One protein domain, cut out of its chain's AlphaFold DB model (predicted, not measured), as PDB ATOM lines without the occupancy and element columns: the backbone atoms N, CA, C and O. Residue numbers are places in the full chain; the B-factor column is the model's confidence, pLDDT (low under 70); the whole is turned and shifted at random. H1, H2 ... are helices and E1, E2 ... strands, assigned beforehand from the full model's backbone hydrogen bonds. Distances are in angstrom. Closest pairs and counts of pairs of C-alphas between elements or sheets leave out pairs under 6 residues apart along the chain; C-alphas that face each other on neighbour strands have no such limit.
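This is residues 6 to 53 of the 57 residues of an uncharacterized protein of Gammaproteobacteria bacterium HGW-Gammaproteobacteria-4 (UniProt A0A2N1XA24). A single strongly twisted, curled sheet of four strands is built round the long hairpin of E2 and E3, with E1 and E4 at its edges and the short helix H1 beside it. The hairpin makes the longest axis, and E2 bends by 67 degrees at residue 20. The printed part has 48 residues, with named elements in the order E1, E2, E3, E4, H1; the sheet's order is E1, E2, E3, E4, antiparallel throughout, and the class is mostly strand. The whole is compact, with a radius of gyration of the C-alphas of 10.6 A, and spans 31 by 20 by 11 A, only just flat.

E2, residues 15 to 24, is 23.7 A long. E3, residues 30 to 36, is 18.6 A long, and E4, residues 42 to 46, 13.5 A. E1, residues 6 to 8, is 7.1 A long and begins with C-alpha 6 at (321.771, 213.650, 226.082). H1, residues 47 to 52, is 8.9 A long and ends with C-alpha 52 at (312.981, 208.338, 217.839).

The four strands form a meander, each strand after E1 the antiparallel neighbour of the one before. Between inner strands E2 and E3, N 19 and O 33 are within hydrogen-bond range at 2.8 A. In the hairpin of E3 and E4, N 34 and O 43 are 2.8 A apart; in that of E1 and E2, N 7 and O 16 are 2.9 A apart. E1 and E4 are apart. H1 is on the sheet but at the sheet's level, with a height of 1.4 A. The closest C-alphas of E3 and H1, those of Trp 30 and Trp 47, are 5.2 A apart. In H1 every O i to N i+4 pair is within hydrogen-bond range.

The two C-alphas farthest apart, those of Asp 26 and Glu 38, are 31.5 A apart. The printed part has no cut and no long link. The mean pLDDT of the printed part is 97.1, and no printed residue is under 70.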
ATOM      1  N   ILE A   6     320.831 213.812 227.193       97.25
ATOM      2  CA  ILE A   6     321.771 213.650 226.082       97.25
ATOM      3  C   ILE A   6     321.288 212.514 225.176       97.25
ATOM      4  O   ILE A   6     321.034 211.392 225.627       97.25
ATOM      5  N   LYS A   7     321.153 212.812 223.889       97.38
ATOM      6  CA  LYS A   7     320.757 211.879 222.830       97.38
ATOM      7  C   LYS A   7     321.814 211.865 221.728       97.38
ATOM      8  O   LYS A   7     322.750 212.664 221.760       97.38
ATOM      9  N   SER A   8     321.705 210.931 220.793       97.50
ATOM     10  CA  SER A   8     322.584 210.868 219.625       97.50
ATOM     11  C   SER A   8     321.774 210.731 218.347       97.50
ATOM     12  O   SER A   8     320.737 210.074 218.355       97.50
ATOM     13  N   PHE A   9     322.261 211.318 217.253       96.00
ATOM     14  CA  PHE A   9     321.652 211.133 215.933       96.00
ATOM     15  C   PHE A   9     321.858 209.690 215.462       96.00
ATOM     16  O   PHE A   9     322.906 209.329 214.920       96.00
ATOM     17  N   GLY A  10     320.876 208.831 215.720       94.50
ATOM     18  CA  GLY A  10     321.039 207.387 215.591       94.50
ATOM     19  C   GLY A  10     322.113 206.783 216.525       94.50
ATOM     20  O   GLY A  10     322.657 207.456 217.404       94.50
ATOM     21  N   PRO A  11     322.436 205.485 216.366       93.88
ATOM     22  CA  PRO A  11     323.275 204.745 217.321       93.88
ATOM     23  C   PRO A  11     324.757 205.148 217.369       93.88
ATOM     24  O   PRO A  11     325.433 204.842 218.349       93.88
ATOM     25  N   PHE A  12     325.268 205.787 216.314       92.50
ATOM     26  CA  PHE A  12     326.692 206.121 216.158       92.50
ATOM     27  C   PHE A  12     326.936 207.582 215.762       92.50
ATOM     28  O   PHE A  12     328.071 207.946 215.461       92.50
ATOM     29  N   GLY A  13     325.888 208.405 215.692       94.50
ATOM     30  CA  GLY A  13     326.025 209.797 215.282       94.50
ATOM     31  C   GLY A  13     326.416 210.736 216.423       94.50
ATOM     32  O   GLY A  13     326.538 210.313 217.579       94.50
ATOM     33  N   PRO A  14     326.588 212.029 216.099       96.19
ATOM     34  CA  PRO A  14     326.943 213.055 217.070       96.19
ATOM     35  C   PRO A  14     325.952 213.122 218.232       96.19
ATOM     36  O   PRO A  14     324.751 212.888 218.064       96.19
ATOM     37  N   LYS A  15     326.468 213.464 219.416       97.75
ATOM     38  CA  LYS A  15     325.664 213.634 220.628       97.75
ATOM     39  C   LYS A  15     325.184 215.073 220.765       97.75
ATOM     40  O   LYS A  15     325.931 216.016 220.500       97.75
ATOM     41  N   TYR A  16     323.968 215.234 221.263       98.31
ATOM     42  CA  TYR A  16     323.376 216.533 221.548       98.31
ATOM     43  C   TYR A  16     322.588 216.501 222.859       98.31
ATOM     44  O   TYR A  16     322.046 215.470 223.260       98.31
ATOM     45  N   GLU A  17     322.521 217.644 223.530       98.31
ATOM     46  CA  GLU A  17     321.663 217.875 224.687       98.31
ATOM     47  C   GLU A  17     320.307 218.423 224.238       98.31
ATOM     48  O   GLU A  17     320.231 219.329 223.402       98.31
ATOM     49  N   VAL A  18     319.231 217.882 224.807       97.94
ATOM     50  CA  VAL A  18     317.859 218.336 224.576       97.94
ATOM     51  C   VAL A  18     317.594 219.622 225.358       97.94
ATOM     52  O   VAL A  18     317.522 219.614 226.587       97.94
ATOM     53  N   GLY A  19     317.395 220.721 224.639       97.62
ATOM     54  CA  GLY A  19     316.989 222.011 225.179       97.62
ATOM     55  C   GLY A  19     315.472 222.210 225.170       97.62
ATOM     56  O   GLY A  19     314.680 221.268 225.110       97.62
ATOM     57  N   ARG A  20     315.053 223.474 225.282       97.12
ATOM     58  CA  ARG A  20     313.639 223.861 225.411       97.12
ATOM     59  C   ARG A  20     312.875 223.782 224.088       97.12
ATOM     60  O   ARG A  20     313.444 223.970 223.016       97.12
ATOM     61  N   ALA A  21     311.558 223.613 224.180       96.88
ATOM     62  CA  ALA A  21     310.669 223.829 223.046       96.88
ATOM     63  C   ALA A  21     310.702 225.303 222.605       96.88
ATOM     64  O   ALA A  21     310.692 226.206 223.445       96.88
ATOM     65  N   LEU A  22     310.752 225.532 221.294       97.81
ATOM     66  CA  LEU A  22     310.842 226.861 220.690       97.81
ATOM     67  C   LEU A  22     309.497 227.307 220.122       97.81
ATOM     68  O   LEU A  22     308.985 228.354 220.511       97.81
ATOM     69  N   ARG A  23     308.926 226.523 219.201       98.25
ATOM     70  CA  ARG A  23     307.659 226.847 218.532       98.25
ATOM     71  C   ARG A  23     306.950 225.593 218.008       98.25
ATOM     72  O   ARG A  23     307.647 224.648 217.628       98.25
ATOM     73  N   PRO A  24     305.608 225.588 217.954       98.06
ATOM     74  CA  PRO A  24     304.866 224.578 217.211       98.06
ATOM     75  C   PRO A  24     305.073 224.763 215.701       98.06
ATOM     76  O   PRO A  24     305.411 225.858 215.239       98.06
ATOM     77  N   LEU A  25     304.859 223.694 214.945       97.81
ATOM     78  CA  LEU A  25     304.828 223.675 213.486       97.81
ATOM     79  C   LEU A  25     303.397 223.406 212.994       97.81
ATOM     80  O   LEU A  25     302.571 222.854 213.722       97.81
ATOM     81  N   ASP A  26     303.112 223.779 211.746       97.88
ATOM     82  CA  ASP A  26     301.764 223.685 211.159       97.88
ATOM     83  C   ASP A  26     301.251 222.240 211.018       97.88
ATOM     84  O   ASP A  26     300.048 222.010 210.916       97.88
ATOM     85  N   ASP A  27     302.152 221.255 211.039       97.38
ATOM     86  CA  ASP A  27     301.837 219.823 210.995       97.38
ATOM     87  C   ASP A  27     301.609 219.196 212.382       97.38
ATOM     88  O   ASP A  27     301.431 217.983 212.496       97.38
ATOM     89  N   GLY A  28     301.596 220.014 213.438       96.31
ATOM     90  CA  GLY A  28     301.406 219.571 214.817       96.31
ATOM     91  C   GLY A  28     302.681 219.080 215.509       96.31
ATOM     92  O   GLY A  28     302.618 218.688 216.676       96.31
ATOM     93  N   ASP A  29     303.832 219.117 214.833       97.50
ATOM     94  CA  ASP A  29     305.132 218.860 215.451       97.50
ATOM     95  C   ASP A  29     305.644 220.110 216.196       97.50
ATOM     96  O   ASP A  29     305.032 221.182 216.187       97.50
ATOM     97  N   TRP A  30     306.783 219.982 216.868       97.56
ATOM     98  CA  TRP A  30     307.441 221.063 217.587       97.56
ATOM     99  C   TRP A  30     308.895 221.193 217.179       97.56
ATOM    100  O   TRP A  30     309.602 220.207 216.986       97.56
ATOM    101  N   MET A  31     309.364 222.434 217.121       98.06
ATOM    102  CA  MET A  31     310.781 222.726 217.023       98.06
ATOM    103  C   MET A  31     311.385 222.851 218.419       98.06
ATOM    104  O   MET A  31     310.883 223.610 219.254       98.06
ATOM    105  N   ILE A  32     312.460 222.114 218.667       98.19
ATOM    106  CA  ILE A  32     313.162 222.020 219.946       98.19
ATOM    107  C   ILE A  32     314.586 222.542 219.757       98.19
ATOM    108  O   ILE A  32     315.232 222.235 218.759       98.19
ATOM    109  N   GLU A  33     315.082 223.333 220.703       98.44
ATOM    110  CA  GLU A  33     316.501 223.691 220.740       98.44
ATOM    111  C   GLU A  33     317.320 222.458 221.134       98.44
ATOM    112  O   GLU A  33     316.995 221.783 222.108       98.44
ATOM    113  N   ILE A  34     318.404 222.184 220.419       98.25
ATOM    114  CA  ILE A  34     319.413 221.200 220.808       98.25
ATOM    115  C   ILE A  34     320.783 221.866 220.869       98.25
ATOM    116  O   ILE A  34     321.039 222.837 220.156       98.25
ATOM    117  N   THR A  35     321.669 221.345 221.713       98.56
ATOM    118  CA  THR A  35     323.070 221.790 221.775       98.56
ATOM    119  C   THR A  35     323.989 220.616 221.474       98.56
ATOM    120  O   THR A  35     323.969 219.621 222.195       98.56
ATOM    121  N   MET A  36     324.790 220.707 220.415       98.00
ATOM    122  CA  MET A  36     325.791 219.699 220.067       98.00
ATOM    123  C   MET A  36     326.835 219.619 221.181       98.00
ATOM    124  O   MET A  36     327.460 220.623 221.517       98.00
ATOM    125  N   ILE A  37     327.046 218.431 221.749       97.44
ATOM    126  CA  ILE A  37     327.938 218.264 222.909       97.44
ATOM    127  C   ILE A  37     329.395 218.561 222.544       97.44
ATOM    128  O   ILE A  37     330.132 219.131 223.342       97.44
ATOM    129  N   GLU A  38     329.815 218.183 221.338       95.19
ATOM    130  CA  GLU A  38     331.218 218.282 220.921       95.19
ATOM    131  C   GLU A  38     331.651 219.717 220.610       95.19
ATOM    132  O   GLU A  38     332.813 220.066 220.806       95.19
ATOM    133  N   THR A  39     330.728 220.553 220.131       97.19
ATOM    134  CA  THR A  39     331.038 221.903 219.639       97.19
ATOM    135  C   THR A  39     330.391 223.016 220.459       97.19
ATOM    136  O   THR A  39     330.806 224.167 220.352       97.19
ATOM    137  N   GLY A  40     329.370 222.706 221.264       97.56
ATOM    138  CA  GLY A  40     328.512 223.701 221.913       97.56
ATOM    139  C   GLY A  40     327.582 224.438 220.942       97.56
ATOM    140  O   GLY A  40     326.895 225.377 221.346       97.56
ATOM    141  N   GLU A  41     327.555 224.042 219.666       98.19
ATOM    142  CA  GLU A  41     326.694 224.649 218.656       98.19
ATOM    143  C   GLU A  41     325.223 224.391 218.975       98.19
ATOM    144  O   GLU A  41     324.823 223.269 219.290       98.19
ATOM    145  N   LYS A  42     324.407 225.439 218.860       98.31
ATOM    146  CA  LYS A  42     322.960 225.348 219.026       98.31
ATOM    147  C   LYS A  42     322.276 225.194 217.683       98.31
ATOM    148  O   LYS A  42     322.550 225.956 216.759       98.31
ATOM    149  N   ALA A  43     321.332 224.269 217.618       98.00
ATOM    150  CA  ALA A  43     320.509 224.039 216.445       98.00
ATOM    151  C   ALA A  43     319.043 223.834 216.834       98.00
ATOM    152  O   ALA A  43     318.696 223.644 218.000       98.00
ATOM    153  N   GLU A  44     318.178 223.879 215.830       98.25
ATOM    154  CA  GLU A  44     316.764 223.572 215.960       98.25
ATOM    155  C   GLU A  44     316.490 222.177 215.393       98.25
ATOM    156  O   GLU A  44     316.957 221.846 214.302       98.25
ATOM    157  N   TYR A  45     315.736 221.356 216.121       97.88
ATOM    158  CA  TYR A  45     315.439 219.989 215.714       97.88
ATOM    159  C   TYR A  45     313.996 219.594 216.023       97.88
ATOM    160  O   TYR A  45     313.404 220.038 217.009       97.88
ATOM    161  N   ARG A  46     313.415 218.760 215.156       97.88
ATOM    162  CA  ARG A  46     312.021 218.326 215.280       97.88
ATOM    163  C   ARG A  46     311.829 217.410 216.480       97.88
ATOM    164  O   ARG A  46     312.607 216.480 216.694       97.88
ATOM    165  N   TRP A  47     310.762 217.655 217.233       97.12
ATOM    166  CA  TRP A  47     310.408 216.881 218.417       97.12
ATOM    167  C   TRP A  47     310.140 215.416 218.074       97.12
ATOM    168  O   TRP A  47     310.638 214.539 218.777       97.12
ATOM    169  N   THR A  48     309.416 215.144 216.984       97.12
ATOM    170  CA  THR A  48     309.147 213.770 216.523       97.12
ATOM    171  C   THR A  48     310.430 212.988 216.245       97.12
ATOM    172  O   THR A  48     310.623 211.922 216.818       97.12
ATOM    173  N   HIS A  49     311.352 213.550 215.458       97.19
ATOM    174  CA  HIS A  49     312.638 212.909 215.165       97.19
ATOM    175  C   HIS A  49     313.464 212.698 216.435       97.19
ATOM    176  O   HIS A  49     314.004 211.620 216.668       97.19
ATOM    177  N   LEU A  50     313.510 213.720 217.296       95.62
ATOM    178  CA  LEU A  50     314.187 213.626 218.578       95.62
ATOM    179  C   LEU A  50     313.622 212.479 219.407       95.62
ATOM    180  O   LEU A  50     314.403 211.791 220.044       95.62
ATOM    181  N   CYS A  51     312.308 212.250 219.437       95.06
ATOM    182  CA  CYS A  51     311.709 211.138 220.180       95.06
ATOM    183  C   CYS A  51     312.221 209.764 219.721       95.06
ATOM    184  O   CYS A  51     312.435 208.911 220.586       95.06
ATOM    185  N   ASP A  52     312.494 209.593 218.428       96.12
ATOM    186  CA  ASP A  52     312.981 208.338 217.839       96.12
ATOM    187  C   ASP A  52     314.484 208.107 218.049       96.12
ATOM    188  O   ASP A  52     314.946 206.962 218.071       96.12
ATOM    189  N   ASP A  53     315.257 209.176 218.251       96.56
ATOM    190  CA  ASP A  53     316.695 209.068 218.483       96.56
ATOM    191  C   ASP A  53     317.007 208.289 219.784       96.56
ATOM    192  O   ASP A  53     316.286 208.399 220.786       96.56
TER     193      ASP A  53